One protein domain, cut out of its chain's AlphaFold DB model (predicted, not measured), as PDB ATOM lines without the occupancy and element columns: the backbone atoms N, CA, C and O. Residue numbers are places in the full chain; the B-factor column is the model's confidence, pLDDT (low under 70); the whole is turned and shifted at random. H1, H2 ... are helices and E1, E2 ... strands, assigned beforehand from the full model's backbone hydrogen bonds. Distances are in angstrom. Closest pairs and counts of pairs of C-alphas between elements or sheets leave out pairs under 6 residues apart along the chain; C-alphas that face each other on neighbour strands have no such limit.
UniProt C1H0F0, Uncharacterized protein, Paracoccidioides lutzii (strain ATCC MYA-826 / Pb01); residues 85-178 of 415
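AT A GLANCE: This is residues 85 to 178 of the 415 residues of an uncharacterized protein of Paracoccidioides lutzii (strain ATCC MYA-826 / Pb01) (UniProt C1H0F0). What shape does the model have? One long helix, H5, makes the spine of an elongated, rather open frame: H4 meets its first end at a corner, and the short helices H1, H2 and H3 follow one another along one side, apart from it. Short H6 lies at one far end and H3 at the other, while a long link leads from H6 back to E1 beside the first printed residues. What is it made of, and how large is it? The printed part has 94 residues, with six named helices and then one named strand, and is mostly helix. It is only just compact, close to loose, with a radius of gyration of the C-alphas of 14.7 A and spans of 44 by 26 by 23 A.

HOW THE PARTS SIT: What lies beside the first residues? Residues 85 to 86 pair in parallel with residues 177 to 178 of E1, residues 176 to 178, which pairs with no named strand. Residues 89 to 90 pair antiparallel with residues 95 to 96. How do the helices stand to each other? H4, residues 121 to 129, and H5, residues 131 to 152, touch only at the corner, about perpendicular at 81 degrees, H5 with residues 133 to 137 alone; their closest C-alphas, of Leu 127 and Gly 133, are 3.7 A apart. H1, residues 97 to 101, is close to but not clearly touching H2, residues 104 to 107, with the closest C-alphas, of Ala 101 and Thr 107, 6.8 A apart. H3, residues 115 to 118, is close to but not clearly touching H4, with the closest C-alphas, of Ser 115 and Thr 121, 5.7 A apart. Which stay apart, and what do the backbones show? Among the pairs apart are H1 and H5, H2 and H5, and H5 and E1. Every O i to N i+4 pair is within hydrogen-bond range in H4, 17 of 18 are in H5 and 0 of 1 in H1, where 2 of 2 O i to N i+3 pairs are.

IN THESE COORDINATES: Where does the first helix begin? C-alpha 97 of H1 is at (-16.073, 33.650, 11.436). Which helices are long? H4 measures 10.9 A and H5 31.4 A from first to last C-alpha, H5 starting at C-alpha 131, (-41.764, 29.953, 0.969). What comes last? H6, residues 158 to 161, is followed by E1, which ends at C-alpha 178, (-11.167, 41.280, 9.830).

THE WHOLE: How far does it reach? The two C-alphas farthest apart, of Glu 116 and Pro 158, are 45.9 A apart. Are there cuts or long links? The printed part has no cut, and the link from H6 to E1, 14 residues, is long. How sure is the model? The mean pLDDT of the printed part is 91.3, and no printed residue is under 70.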
ATOM      1  N   MET A  85     -16.545  44.633   7.606       95.29
ATOM      2  CA  MET A  85     -15.514  44.484   8.628       95.29
ATOM      3  C   MET A  85     -16.115  43.791   9.843       95.29
ATOM      4  O   MET A  85     -17.249  44.078  10.225       95.29
ATOM      5  N   SER A  86     -15.363  42.876  10.442       93.64
ATOM      6  CA  SER A  86     -15.811  42.106  11.600       93.64
ATOM      7  C   SER A  86     -14.646  41.799  12.542       93.64
ATOM      8  O   SER A  86     -13.503  41.692  12.089       93.64
ATOM      9  N   PRO A  87     -14.890  41.611  13.845       91.89
ATOM     10  CA  PRO A  87     -13.946  40.909  14.704       91.89
ATOM     11  C   PRO A  87     -13.689  39.473  14.197       91.89
ATOM     12  O   PRO A  87     -14.555  38.874  13.559       91.89
ATOM     13  N   PRO A  88     -12.530  38.862  14.503       90.48
ATOM     14  CA  PRO A  88     -12.240  37.483  14.086       90.48
ATOM     15  C   PRO A  88     -13.211  36.459  14.689       90.48
ATOM     16  O   PRO A  88     -13.499  35.429  14.072       90.48
ATOM     17  N   TYR A  89     -13.716  36.742  15.890       90.98
ATOM     18  CA  TYR A  89     -14.630  35.882  16.627       90.98
ATOM     19  C   TYR A  89     -16.009  36.523  16.707       90.98
ATOM     20  O   TYR A  89     -16.157  37.633  17.216       90.98
ATOM     21  N   VAL A  90     -17.006  35.787  16.237       88.21
ATOM     22  CA  VAL A  90     -18.407  36.207  16.157       88.21
ATOM     23  C   VAL A  90     -19.296  35.247  16.930       88.21
ATOM     24  O   VAL A  90     -18.848  34.171  17.353       88.21
ATOM     25  N   THR A  91     -20.573  35.600  17.071       81.73
ATOM     26  CA  THR A  91     -21.581  34.925  17.898       81.73
ATOM     27  C   THR A  91     -21.233  34.912  19.390       81.73
ATOM     28  O   THR A  91     -20.079  35.057  19.803       81.73
ATOM     29  N   SER A  92     -22.226  34.626  20.233       78.06
ATOM     30  CA  SER A  92     -22.019  34.414  21.673       78.06
ATOM     31  C   SER A  92     -21.038  33.276  21.992       78.06
ATOM     32  O   SER A  92     -20.418  33.273  23.053       78.06
ATOM     33  N   LEU A  93     -20.842  32.335  21.062       81.17
ATOM     34  CA  LEU A  93     -19.925  31.200  21.201       81.17
ATOM     35  C   LEU A  93     -18.483  31.513  20.763       81.17
ATOM     36  O   LEU A  93     -17.672  30.586  20.697       81.17
ATOM     37  N   LYS A  94     -18.164  32.777  20.430       84.25
ATOM     38  CA  LYS A  94     -16.841  33.231  19.957       84.25
ATOM     39  C   LYS A  94     -16.268  32.309  18.878       84.25
ATOM     40  O   LYS A  94     -15.127  31.852  18.952       84.25
ATOM     41  N   LYS A  95     -17.089  31.974  17.885       86.16
ATOM     42  CA  LYS A  95     -16.666  31.148  16.753       86.16
ATOM     43  C   LYS A  95     -15.848  31.997  15.801       86.16
ATOM     44  O   LYS A  95     -16.196  33.137  15.520       86.16
ATOM     45  N   TRP A  96     -14.768  31.424  15.287       88.07
ATOM     46  CA  TRP A  96     -13.988  32.070  14.243       88.07
ATOM     47  C   TRP A  96     -14.837  32.168  12.972       88.07
ATOM     48  O   TRP A  96     -15.259  31.139  12.440       88.07
ATOM     49  N   ILE A  97     -15.107  33.392  12.512       88.59
ATOM     50  CA  ILE A  97     -16.073  33.650  11.436       88.59
ATOM     51  C   ILE A  97     -15.728  32.923  10.133       88.59
ATOM     52  O   ILE A  97     -16.611  32.365   9.488       88.59
ATOM     53  N   GLU A  98     -14.440  32.842   9.793       85.69
ATOM     54  CA  GLU A  98     -13.954  32.159   8.592       85.69
ATOM     55  C   GLU A  98     -14.387  30.689   8.558       85.69
ATOM     56  O   GLU A  98     -14.854  30.177   7.541       85.69
ATOM     57  N   LYS A  99     -14.321  30.023   9.717       89.19
ATOM     58  CA  LYS A  99     -14.711  28.619   9.851       89.19
ATOM     59  C   LYS A  99     -16.205  28.409   9.621       89.19
ATOM     60  O   LYS A  99     -16.570  27.317   9.206       89.19
ATOM     61  N   LEU A 100     -17.056  29.413   9.858       91.43
ATOM     62  CA  LEU A 100     -18.504  29.291   9.660       91.43
ATOM     63  C   LEU A 100     -18.859  29.066   8.185       91.43
ATOM     64  O   LEU A 100     -19.681  28.201   7.890       91.43
ATOM     65  N   ALA A 101     -18.195  29.770   7.263       90.91
ATOM     66  CA  ALA A 101     -18.416  29.595   5.823       90.91
ATOM     67  C   ALA A 101     -18.048  28.180   5.336       90.91
ATOM     68  O   ALA A 101     -18.603  27.696   4.352       90.91
ATOM     69  N   ASN A 102     -17.173  27.488   6.073       93.15
ATOM     70  CA  ASN A 102     -16.734  26.130   5.774       93.15
ATOM     71  C   ASN A 102     -17.490  25.039   6.547       93.15
ATOM     72  O   ASN A 102     -17.055  23.889   6.531       93.15
ATOM     73  N   ILE A 103     -18.579  25.338   7.261       94.16
ATOM     74  CA  ILE A 103     -19.406  24.305   7.909       94.16
ATOM     75  C   ILE A 103     -20.504  23.879   6.940       94.16
ATOM     76  O   ILE A 103     -21.330  24.701   6.545       94.16
ATOM     77  N   ARG A 104     -20.571  22.586   6.601       94.07
ATOM     78  CA  ARG A 104     -21.504  22.066   5.588       94.07
ATOM     79  C   ARG A 104     -22.963  22.398   5.886       94.07
ATOM     80  O   ARG A 104     -23.649  22.858   4.979       94.07
ATOM     81  N   LEU A 105     -23.403  22.265   7.138       94.57
ATOM     82  CA  LEU A 105     -24.732  22.709   7.575       94.57
ATOM     83  C   LEU A 105     -25.015  24.166   7.184       94.57
ATOM     84  O   LEU A 105     -26.092  24.476   6.683       94.57
ATOM     85  N   LEU A 106     -24.052  25.063   7.410       94.33
ATOM     86  CA  LEU A 106     -24.228  26.489   7.144       94.33
ATOM     87  C   LEU A 106     -24.244  26.788   5.640       94.33
ATOM     88  O   LEU A 106     -24.956  27.691   5.207       94.33
ATOM     89  N   THR A 107     -23.561  25.976   4.824       93.69
ATOM     90  CA  THR A 107     -23.630  26.082   3.354       93.69
ATOM     91  C   THR A 107     -25.022  25.800   2.785       93.69
ATOM     92  O   THR A 107     -25.315  26.215   1.668       93.69
ATOM     93  N   TRP A 108     -25.906  25.105   3.512       94.78
ATOM     94  CA  TRP A 108     -27.257  24.799   3.023       94.78
ATOM     95  C   TRP A 108     -28.157  26.033   2.965       94.78
ATOM     96  O   TRP A 108     -29.057  26.095   2.129       94.78
ATOM     97  N   PHE A 109     -27.892  27.033   3.809       94.70
ATOM     98  CA  PHE A 109     -28.620  28.302   3.812       94.70
ATOM     99  C   PHE A 109     -28.174  29.252   2.692       94.70
ATOM    100  O   PHE A 109     -28.832  30.265   2.465       94.70
ATOM    101  N   SER A 110     -27.090  28.931   1.977       92.57
ATOM    102  CA  SER A 110     -26.721  29.614   0.736       92.57
ATOM    103  C   SER A 110     -27.333  28.883  -0.458       92.57
ATOM    104  O   SER A 110     -27.246  27.650  -0.518       92.57
ATOM    105  N   PRO A 111     -27.945  29.597  -1.417       90.15
ATOM    106  CA  PRO A 111     -28.224  29.006  -2.716       90.15
ATOM    107  C   PRO A 111     -26.881  28.632  -3.348       90.15
ATOM    108  O   PRO A 111     -25.945  29.420  -3.286       90.15
ATOM    109  N   CYS A 112     -26.771  27.425  -3.896       90.62
ATOM    110  CA  CYS A 112     -25.490  26.850  -4.298       90.62
ATOM    111  C   CYS A 112     -25.642  26.114  -5.625       90.62
ATOM    112  O   CYS A 112     -26.313  25.080  -5.683       90.62
ATOM    113  N   ILE A 113     -24.959  26.599  -6.662       88.51
ATOM    114  CA  ILE A 113     -25.025  26.002  -8.000       88.51
ATOM    115  C   ILE A 113     -24.325  24.633  -8.082       88.51
ATOM    116  O   ILE A 113     -24.699  23.783  -8.876       88.51
ATOM    117  N   PHE A 114     -23.391  24.349  -7.167       89.46
ATOM    118  CA  PHE A 114     -22.679  23.062  -7.068       89.46
ATOM    119  C   PHE A 114     -23.418  22.021  -6.202       89.46
ATOM    120  O   PHE A 114     -22.799  21.125  -5.620       89.46
ATOM    121  N   SER A 115     -24.735  22.170  -6.018       81.94
ATOM    122  CA  SER A 115     -25.496  21.376  -5.042       81.94
ATOM    123  C   SER A 115     -25.472  19.869  -5.315       81.94
ATOM    124  O   SER A 115     -25.426  19.090  -4.362       81.94
ATOM    125  N   GLU A 116     -25.437  19.453  -6.582       83.01
ATOM    126  CA  GLU A 116     -25.353  18.042  -6.975       83.01
ATOM    127  C   GLU A 116     -24.039  17.401  -6.511       83.01
ATOM    128  O   GLU A 116     -24.038  16.313  -5.933       83.01
ATOM    129  N   ALA A 117     -22.921  18.118  -6.660       82.23
ATOM    130  CA  ALA A 117     -21.619  17.662  -6.185       82.23
ATOM    131  C   ALA A 117     -21.526  17.663  -4.650       82.23
ATOM    132  O   ALA A 117     -21.041  16.696  -4.052       82.23
ATOM    133  N   GLY A 118     -22.034  18.708  -3.993       78.35
ATOM    134  CA  GLY A 118     -22.028  18.801  -2.529       78.35
ATOM    135  C   GLY A 118     -22.994  17.833  -1.827       78.35
ATOM    136  O   GLY A 118     -22.890  17.616  -0.617       78.35
ATOM    137  N   GLY A 119     -23.948  17.252  -2.560       83.89
ATOM    138  CA  GLY A 119     -25.040  16.456  -2.001       83.89
ATOM    139  C   GLY A 119     -26.043  17.298  -1.205       83.89
ATOM    140  O   GLY A 119     -25.977  18.526  -1.187       83.89
ATOM    141  N   TYR A 120     -26.982  16.644  -0.513       88.10
ATOM    142  CA  TYR A 120     -28.057  17.310   0.248       88.10
ATOM    143  C   TYR A 120     -28.958  18.215  -0.613       88.10
ATOM    144  O   TYR A 120     -29.500  19.210  -0.127       88.10
ATOM    145  N   THR A 121     -29.136  17.861  -1.890       88.83
ATOM    146  CA  THR A 121     -29.989  18.588  -2.843       88.83
ATOM    147  C   THR A 121     -31.395  18.777  -2.290       88.83
ATOM    148  O   THR A 121     -31.859  19.904  -2.245       88.83
ATOM    149  N   GLY A 122     -32.013  17.736  -1.719       90.92
ATOM    150  CA  GLY A 122     -33.350  17.835  -1.118       90.92
ATOM    151  C   GLY A 122     -33.476  18.888  -0.007       90.92
ATOM    152  O   GLY A 122     -34.476  19.601   0.048       90.92
ATOM    153  N   ILE A 123     -32.449  19.055   0.839       93.13
ATOM    154  CA  ILE A 123     -32.449  20.090   1.890       93.13
ATOM    155  C   ILE A 123     -32.381  21.482   1.255       93.13
ATOM    156  O   ILE A 123     -33.134  22.373   1.645       93.13
ATOM    157  N   ARG A 124     -31.517  21.669   0.250       92.95
ATOM    158  CA  ARG A 124     -31.420  22.941  -0.480       92.95
ATOM    159  C   ARG A 124     -32.694  23.240  -1.273       92.95
ATOM    160  O   ARG A 124     -33.172  24.368  -1.222       92.95
ATOM    161  N   SER A 125     -33.291  22.242  -1.921       91.74
ATOM    162  CA  SER A 125     -34.574  22.364  -2.617       91.74
ATOM    163  C   SER A 125     -35.686  22.794  -1.661       91.74
ATOM    164  O   SER A 125     -36.473  23.669  -2.007       91.74
ATOM    165  N   PHE A 126     -35.726  22.260  -0.436       95.58
ATOM    166  CA  PHE A 126     -36.671  22.727   0.581       95.58
ATOM    167  C   PHE A 126     -36.391  24.176   1.009       95.58
ATOM    168  O   PHE A 126     -37.299  25.010   0.959       95.58
ATOM    169  N   LEU A 127     -35.149  24.479   1.410       95.97
ATOM    170  CA  LEU A 127     -34.760  25.789   1.943       95.97
ATOM    171  C   LEU A 127     -34.927  26.920   0.923       95.97
ATOM    172  O   LEU A 127     -35.336  28.010   1.297       95.97
ATOM    173  N   HIS A 128     -34.656  26.681  -0.357       93.28
ATOM    174  CA  HIS A 128     -34.689  27.739  -1.375       93.28
ATOM    175  C   HIS A 128     -35.945  27.678  -2.252       93.28
ATOM    176  O   HIS A 128     -36.472  28.714  -2.666       93.28
ATOM    177  N   GLY A 129     -36.498  26.483  -2.469       91.36
ATOM    178  CA  GLY A 129     -37.681  26.272  -3.308       91.36
ATOM    179  C   GLY A 129     -39.010  26.588  -2.617       91.36
ATOM    180  O   GLY A 129     -39.959  27.000  -3.282       91.36
ATOM    181  N   THR A 130     -39.099  26.483  -1.286       95.28
ATOM    182  CA  THR A 130     -40.360  26.722  -0.554       95.28
ATOM    183  C   THR A 130     -40.404  28.096   0.114       95.28
ATOM    184  O   THR A 130     -39.381  28.632   0.536       95.28
ATOM    185  N   ALA A 131     -41.600  28.676   0.267       95.81
ATOM    186  CA  ALA A 131     -41.764  29.953   0.969       95.81
ATOM    187  C   ALA A 131     -41.314  29.873   2.442       95.81
ATOM    188  O   ALA A 131     -40.647  30.780   2.936       95.81
ATOM    189  N   VAL A 132     -41.629  28.761   3.118       97.04
ATOM    190  CA  VAL A 132     -41.204  28.495   4.502       97.04
ATOM    191  C   VAL A 132     -39.685  28.370   4.584       97.04
ATOM    192  O   VAL A 132     -39.061  29.012   5.425       97.04
ATOM    193  N   GLY A 133     -39.078  27.599   3.679       97.11
ATOM    194  CA  GLY A 133     -37.629  27.478   3.575       97.11
ATOM    195  C   GLY A 133     -36.949  28.834   3.398       97.11
ATOM    196  O   GLY A 133     -36.029  29.159   4.152       97.11
ATOM    197  N   ARG A 134     -37.449  29.667   2.475       95.90
ATOM    198  CA  ARG A 134     -36.885  31.001   2.221       95.90
ATOM    199  C   ARG A 134     -37.002  31.909   3.439       95.90
ATOM    200  O   ARG A 134     -36.072  32.659   3.720       95.90
ATOM    201  N   ALA A 135     -38.090  31.818   4.205       97.13
ATOM    202  CA  ALA A 135     -38.213  32.546   5.467       97.13
ATOM    203  C   ALA A 135     -37.139  32.118   6.487       97.13
ATOM    204  O   ALA A 135     -36.540  32.975   7.142       97.13
ATOM    205  N   ILE A 136     -36.838  30.816   6.581       97.45
ATOM    206  CA  ILE A 136     -35.765  30.289   7.438       97.45
ATOM    207  C   ILE A 136     -34.392  30.788   6.957       97.45
ATOM    208  O   ILE A 136     -33.610  31.287   7.768       97.45
ATOM    209  N   ALA A 137     -34.101  30.696   5.657       95.75
ATOM    210  CA  ALA A 137     -32.839  31.163   5.082       95.75
ATOM    211  C   ALA A 137     -32.640  32.673   5.294       95.75
ATOM    212  O   ALA A 137     -31.595  33.094   5.791       95.75
ATOM    213  N   ASN A 138     -33.665  33.487   5.031       94.92
ATOM    214  CA  ASN A 138     -33.629  34.932   5.272       94.92
ATOM    215  C   ASN A 138     -33.385  35.257   6.749       94.92
ATOM    216  O   ASN A 138     -32.611  36.159   7.073       94.92
ATOM    217  N   ARG A 139     -33.999  34.498   7.667       96.00
ATOM    218  CA  ARG A 139     -33.749  34.656   9.102       96.00
ATOM    219  C   ARG A 139     -32.305  34.316   9.464       96.00
ATOM    220  O   ARG A 139     -31.712  35.058  10.243       96.00
ATOM    221  N   PHE A 140     -31.738  33.246   8.905       94.72
ATOM    222  CA  PHE A 140     -30.331  32.889   9.102       94.72
ATOM    223  C   PHE A 140     -29.398  34.032   8.676       94.72
ATOM    224  O   PHE A 140     -28.571  34.471   9.477       94.72
ATOM    225  N   TRP A 141     -29.571  34.567   7.464       94.34
ATOM    226  CA  TRP A 141     -28.743  35.668   6.962       94.34
ATOM    227  C   TRP A 141     -28.912  36.952   7.774       94.34
ATOM    228  O   TRP A 141     -27.919  37.613   8.077       94.34
ATOM    229  N   GLY A 142     -30.141  37.263   8.199       93.84
ATOM    230  CA  GLY A 142     -30.415  38.393   9.086       93.84
ATOM    231  C   GLY A 142     -29.739  38.259  10.453       93.84
ATOM    232  O   GLY A 142     -29.225  39.243  10.976       93.84
ATOM    233  N   VAL A 143     -29.681  37.049  11.021       92.26
ATOM    234  CA  VAL A 143     -28.960  36.786  12.280       92.26
ATOM    235  C   VAL A 143     -27.450  36.895  12.080       92.26
ATOM    236  O   VAL A 143     -26.792  37.580  12.860       92.26
ATOM    237  N   LEU A 144     -26.899  36.268  11.036       90.27
ATOM    238  CA  LEU A 144     -25.460  36.291  10.760       90.27
ATOM    239  C   LEU A 144     -24.953  37.720  10.507       90.27
ATOM    240  O   LEU A 144     -23.970  38.144  11.111       90.27
ATOM    241  N   GLY A 145     -25.636  38.476   9.642       91.98
ATOM    242  CA  GLY A 145     -25.295  39.872   9.367       91.98
ATOM    243  C   GLY A 145     -25.559  40.786  10.564       91.98
ATOM    244  O   GLY A 145     -24.742  41.654  10.873       91.98
ATOM    245  N   GLY A 146     -26.668  40.565  11.276       91.85
ATOM    246  CA  GLY A 146     -27.048  41.338  12.457       91.85
ATOM    247  C   GLY A 146     -26.059  41.204  13.616       91.85
ATOM    248  O   GLY A 146     -25.767  42.206  14.267       91.85
ATOM    249  N   ASP A 147     -25.499  40.012  13.845       90.87
ATOM    250  CA  ASP A 147     -24.461  39.778  14.862       90.87
ATOM    251  C   ASP A 147     -23.219  40.636  14.587       90.87
ATOM    252  O   ASP A 147     -22.785  41.403  15.446       90.87
ATOM    253  N   VAL A 148     -22.714  40.610  13.350       92.51
ATOM    254  CA  VAL A 148     -21.547  41.409  12.950       92.51
ATOM    255  C   VAL A 148     -21.835  42.911  13.036       92.51
ATOM    256  O   VAL A 148     -21.018  43.652  13.579       92.51
ATOM    257  N   ILE A 149     -22.999  43.374  12.564       92.97
ATOM    258  CA  ILE A 149     -23.395  44.791  12.667       92.97
ATOM    259  C   ILE A 149     -23.480  45.231  14.135       92.97
ATOM    260  O   ILE A 149     -23.025  46.323  14.474       92.97
ATOM    261  N   THR A 150     -24.023  44.380  15.008       92.72
ATOM    262  CA  THR A 150     -24.144  44.660  16.446       92.72
ATOM    263  C   THR A 150     -22.773  44.759  17.109       92.72
ATOM    264  O   THR A 150     -22.532  45.703  17.862       92.72
ATOM    265  N   LEU A 151     -21.862  43.830  16.796       92.16
ATOM    266  CA  LEU A 151     -20.487  43.833  17.306       92.16
ATOM    267  C   LEU A 151     -19.704  45.067  16.848       92.16
ATOM    268  O   LEU A 151     -18.980  45.661  17.643       92.16
ATOM    269  N   MET A 152     -19.875  45.470  15.589       94.33
ATOM    270  CA  MET A 152     -19.228  46.663  15.040       94.33
ATOM    271  C   MET A 152     -19.846  47.965  15.552       94.33
ATOM    272  O   MET A 152     -19.178  48.992  15.572       94.33
ATOM    273  N   ALA A 153     -21.120  47.947  15.953       93.65
ATOM    274  CA  ALA A 153     -21.826  49.091  16.519       93.65
ATOM    275  C   ALA A 153     -21.711  50.387  15.682       93.65
ATOM    276  O   ALA A 153     -21.641  51.487  16.235       93.65
ATOM    277  N   PHE A 154     -21.710  50.254  14.349       94.27
ATOM    278  CA  PHE A 154     -21.536  51.366  13.406       94.27
ATOM    279  C   PHE A 154     -22.515  52.517  13.646       94.27
ATOM    280  O   PHE A 154     -22.135  53.680  13.548       94.27
ATOM    281  N   ASP A 155     -23.750  52.202  14.030       93.98
ATOM    282  CA  ASP A 155     -24.828  53.177  14.201       93.98
ATOM    283  C   ASP A 155     -24.694  54.027  15.491       93.98
ATOM    284  O   ASP A 155     -25.517  54.905  15.738       93.98
ATOM    285  N   LYS A 156     -23.652  53.816  16.318       93.54
ATOM    286  CA  LYS A 156     -23.403  54.611  17.541       93.54
ATOM    287  C   LYS A 156     -22.827  56.008  17.285       93.54
ATOM    288  O   LYS A 156     -22.792  56.814  18.210       93.54
ATOM    289  N   HIS A 157     -22.346  56.297  16.077       94.62
ATOM    290  CA  HIS A 157     -21.830  57.615  15.714       94.62
ATOM    291  C   HIS A 157     -22.110  57.919  14.230       94.62
ATOM    292  O   HIS A 157     -21.938  57.024  13.396       94.62
ATOM    293  N   PRO A 158     -22.486  59.161  13.859       93.66
ATOM    294  CA  PRO A 158     -22.814  59.508  12.473       93.66
ATOM    295  C   PRO A 158     -21.704  59.185  11.463       93.66
ATOM    296  O   PRO A 158     -21.993  58.726  10.362       93.66
ATOM    297  N   GLU A 159     -20.432  59.371  11.835       93.52
ATOM    298  CA  GLU A 159     -19.310  59.018  10.951       93.52
ATOM    299  C   GLU A 159     -19.129  57.504  10.806       93.52
ATOM    300  O   GLU A 159     -18.941  57.019   9.694       93.52
ATOM    301  N   THR A 160     -19.231  56.727  11.891       95.40
ATOM    302  CA  THR A 160     -19.062  55.267  11.807       95.40
ATOM    303  C   THR A 160     -20.234  54.605  11.090       95.40
ATOM    304  O   THR A 160     -20.036  53.581  10.440       95.40
ATOM    305  N   ALA A 161     -21.428  55.206  11.116       95.39
ATOM    306  CA  ALA A 161     -22.596  54.714  10.387       95.39
ATOM    307  C   ALA A 161     -22.352  54.680   8.866       95.39
ATOM    308  O   ALA A 161     -22.835  53.780   8.181       95.39
ATOM    309  N   LYS A 162     -21.520  55.592   8.338       95.03
ATOM    310  CA  LYS A 162     -21.122  55.622   6.918       95.03
ATOM    311  C   LYS A 162     -20.268  54.416   6.498       95.03
ATOM    312  O   LYS A 162     -20.150  54.164   5.302       95.03
ATOM    313  N   LEU A 163     -19.672  53.691   7.452       95.67
ATOM    314  CA  LEU A 163     -18.853  52.492   7.212       95.67
ATOM    315  C   LEU A 163     -19.659  51.190   7.219       95.67
ATOM    316  O   LEU A 163     -19.107  50.135   6.905       95.67
ATOM    317  N   LYS A 164     -20.949  51.241   7.559       94.65
ATOM    318  CA  LYS A 164     -21.834  50.081   7.474       94.65
ATOM    319  C   LYS A 164     -21.967  49.650   6.012       94.65
ATOM    320  O   LYS A 164     -22.210  50.483   5.140       94.65
ATOM    321  N   SER A 165     -21.805  48.353   5.749       92.56
ATOM    322  CA  SER A 165     -21.988  47.801   4.403       92.56
ATOM    323  C   SER A 165     -23.382  48.127   3.870       92.56
ATOM    324  O   SER A 165     -24.369  48.036   4.599       92.56
ATOM    325  N   TRP A 166     -23.453  48.477   2.587       90.32
ATOM    326  CA  TRP A 166     -24.717  48.715   1.880       90.32
ATOM    327  C   TRP A 166     -25.304  47.430   1.293       90.32
ATOM    328  O   TRP A 166     -26.446  47.427   0.859       90.32
ATOM    329  N   ILE A 167     -24.506  46.359   1.264       88.35
ATOM    330  CA  ILE A 167     -24.869  45.050   0.725       88.35
ATOM    331  C   ILE A 167     -25.086  44.087   1.889       88.35
ATOM    332  O   ILE A 167     -24.228  43.986   2.780       88.35
ATOM    333  N   ASP A 168     -26.194  43.349   1.852       89.56
ATOM    334  CA  ASP A 168     -26.516  42.322   2.840       89.56
ATOM    335  C   ASP A 168     -25.466  41.201   2.887       89.56
ATOM    336  O   ASP A 168     -24.818  40.862   1.893       89.56
ATOM    337  N   ALA A 169     -25.333  40.552   4.046       89.45
ATOM    338  CA  ALA A 169     -24.393  39.443   4.235       89.45
ATOM    339  C   ALA A 169     -24.654  38.267   3.268       89.45
ATOM    340  O   ALA A 169     -23.733  37.531   2.913       89.45
ATOM    341  N   MET A 170     -25.900  38.109   2.804       90.32
ATOM    342  CA  MET A 170     -26.273  37.122   1.787       90.32
ATOM    343  C   MET A 170     -25.813  37.502   0.378       90.32
ATOM    344  O   MET A 170     -25.857  36.650  -0.486       90.32
ATOM    345  N   PHE A 171     -25.387  38.732   0.098       89.24
ATOM    346  CA  PHE A 171     -24.970  39.143  -1.250       89.24
ATOM    347  C   PHE A 171     -23.512  39.601  -1.318       89.24
ATOM    348  O   PHE A 171     -22.974  39.814  -2.404       89.24
ATOM    349  N   ILE A 172     -22.828  39.719  -0.177       86.72
ATOM    350  CA  ILE A 172     -21.407  40.059  -0.160       86.72
ATOM    351  C   ILE A 172     -20.544  38.851  -0.561       86.72
ATOM    352  O   ILE A 172     -20.687  37.752  -0.025       86.72
ATOM    353  N   GLY A 173     -19.655  39.057  -1.539       85.45
ATOM    354  CA  GLY A 173     -18.615  38.095  -1.927       85.45
ATOM    355  C   GLY A 173     -17.413  38.119  -0.990       85.45
ATOM    356  O   GLY A 173     -17.541  38.338   0.210       85.45
ATOM    357  N   ALA A 174     -16.211  37.971  -1.545       82.92
ATOM    358  CA  ALA A 174     -14.966  37.965  -0.766       82.92
ATOM    359  C   ALA A 174     -14.579  39.336  -0.169       82.92
ATOM    360  O   ALA A 174     -13.535  39.469   0.462       82.92
ATOM    361  N   SER A 175     -15.417  40.366  -0.335       85.70
ATOM    362  CA  SER A 175     -15.232  41.695   0.260       85.70
ATOM    363  C   SER A 175     -15.690  41.722   1.726       85.70
ATOM    364  O   SER A 175     -16.498  42.563   2.133       85.70
ATOM    365  N   PHE A 176     -15.157  40.781   2.499       89.75
ATOM    366  CA  PHE A 176     -15.350  40.615   3.930       89.75
ATOM    367  C   PHE A 176     -13.968  40.534   4.579       89.75
ATOM    368  O   PHE A 176     -13.083  39.835   4.087       89.75
ATOM    369  N   SER A 177     -13.731  41.284   5.645       93.04
ATOM    370  CA  SER A 177     -12.402  41.439   6.232       93.04
ATOM    371  C   SER A 177     -12.452  41.560   7.748       93.04
ATOM    372  O   SER A 177     -13.503  41.789   8.346       93.04
ATOM    373  N   ILE A 178     -11.296  41.356   8.377       93.37
ATOM    374  CA  ILE A 178     -11.167  41.280   9.830       93.37
ATOM    375  C   ILE A 178     -10.498  42.541  10.379       93.37
ATOM    376  O   ILE A 178      -9.549  43.061   9.786       93.37
TER     377      ILE A 178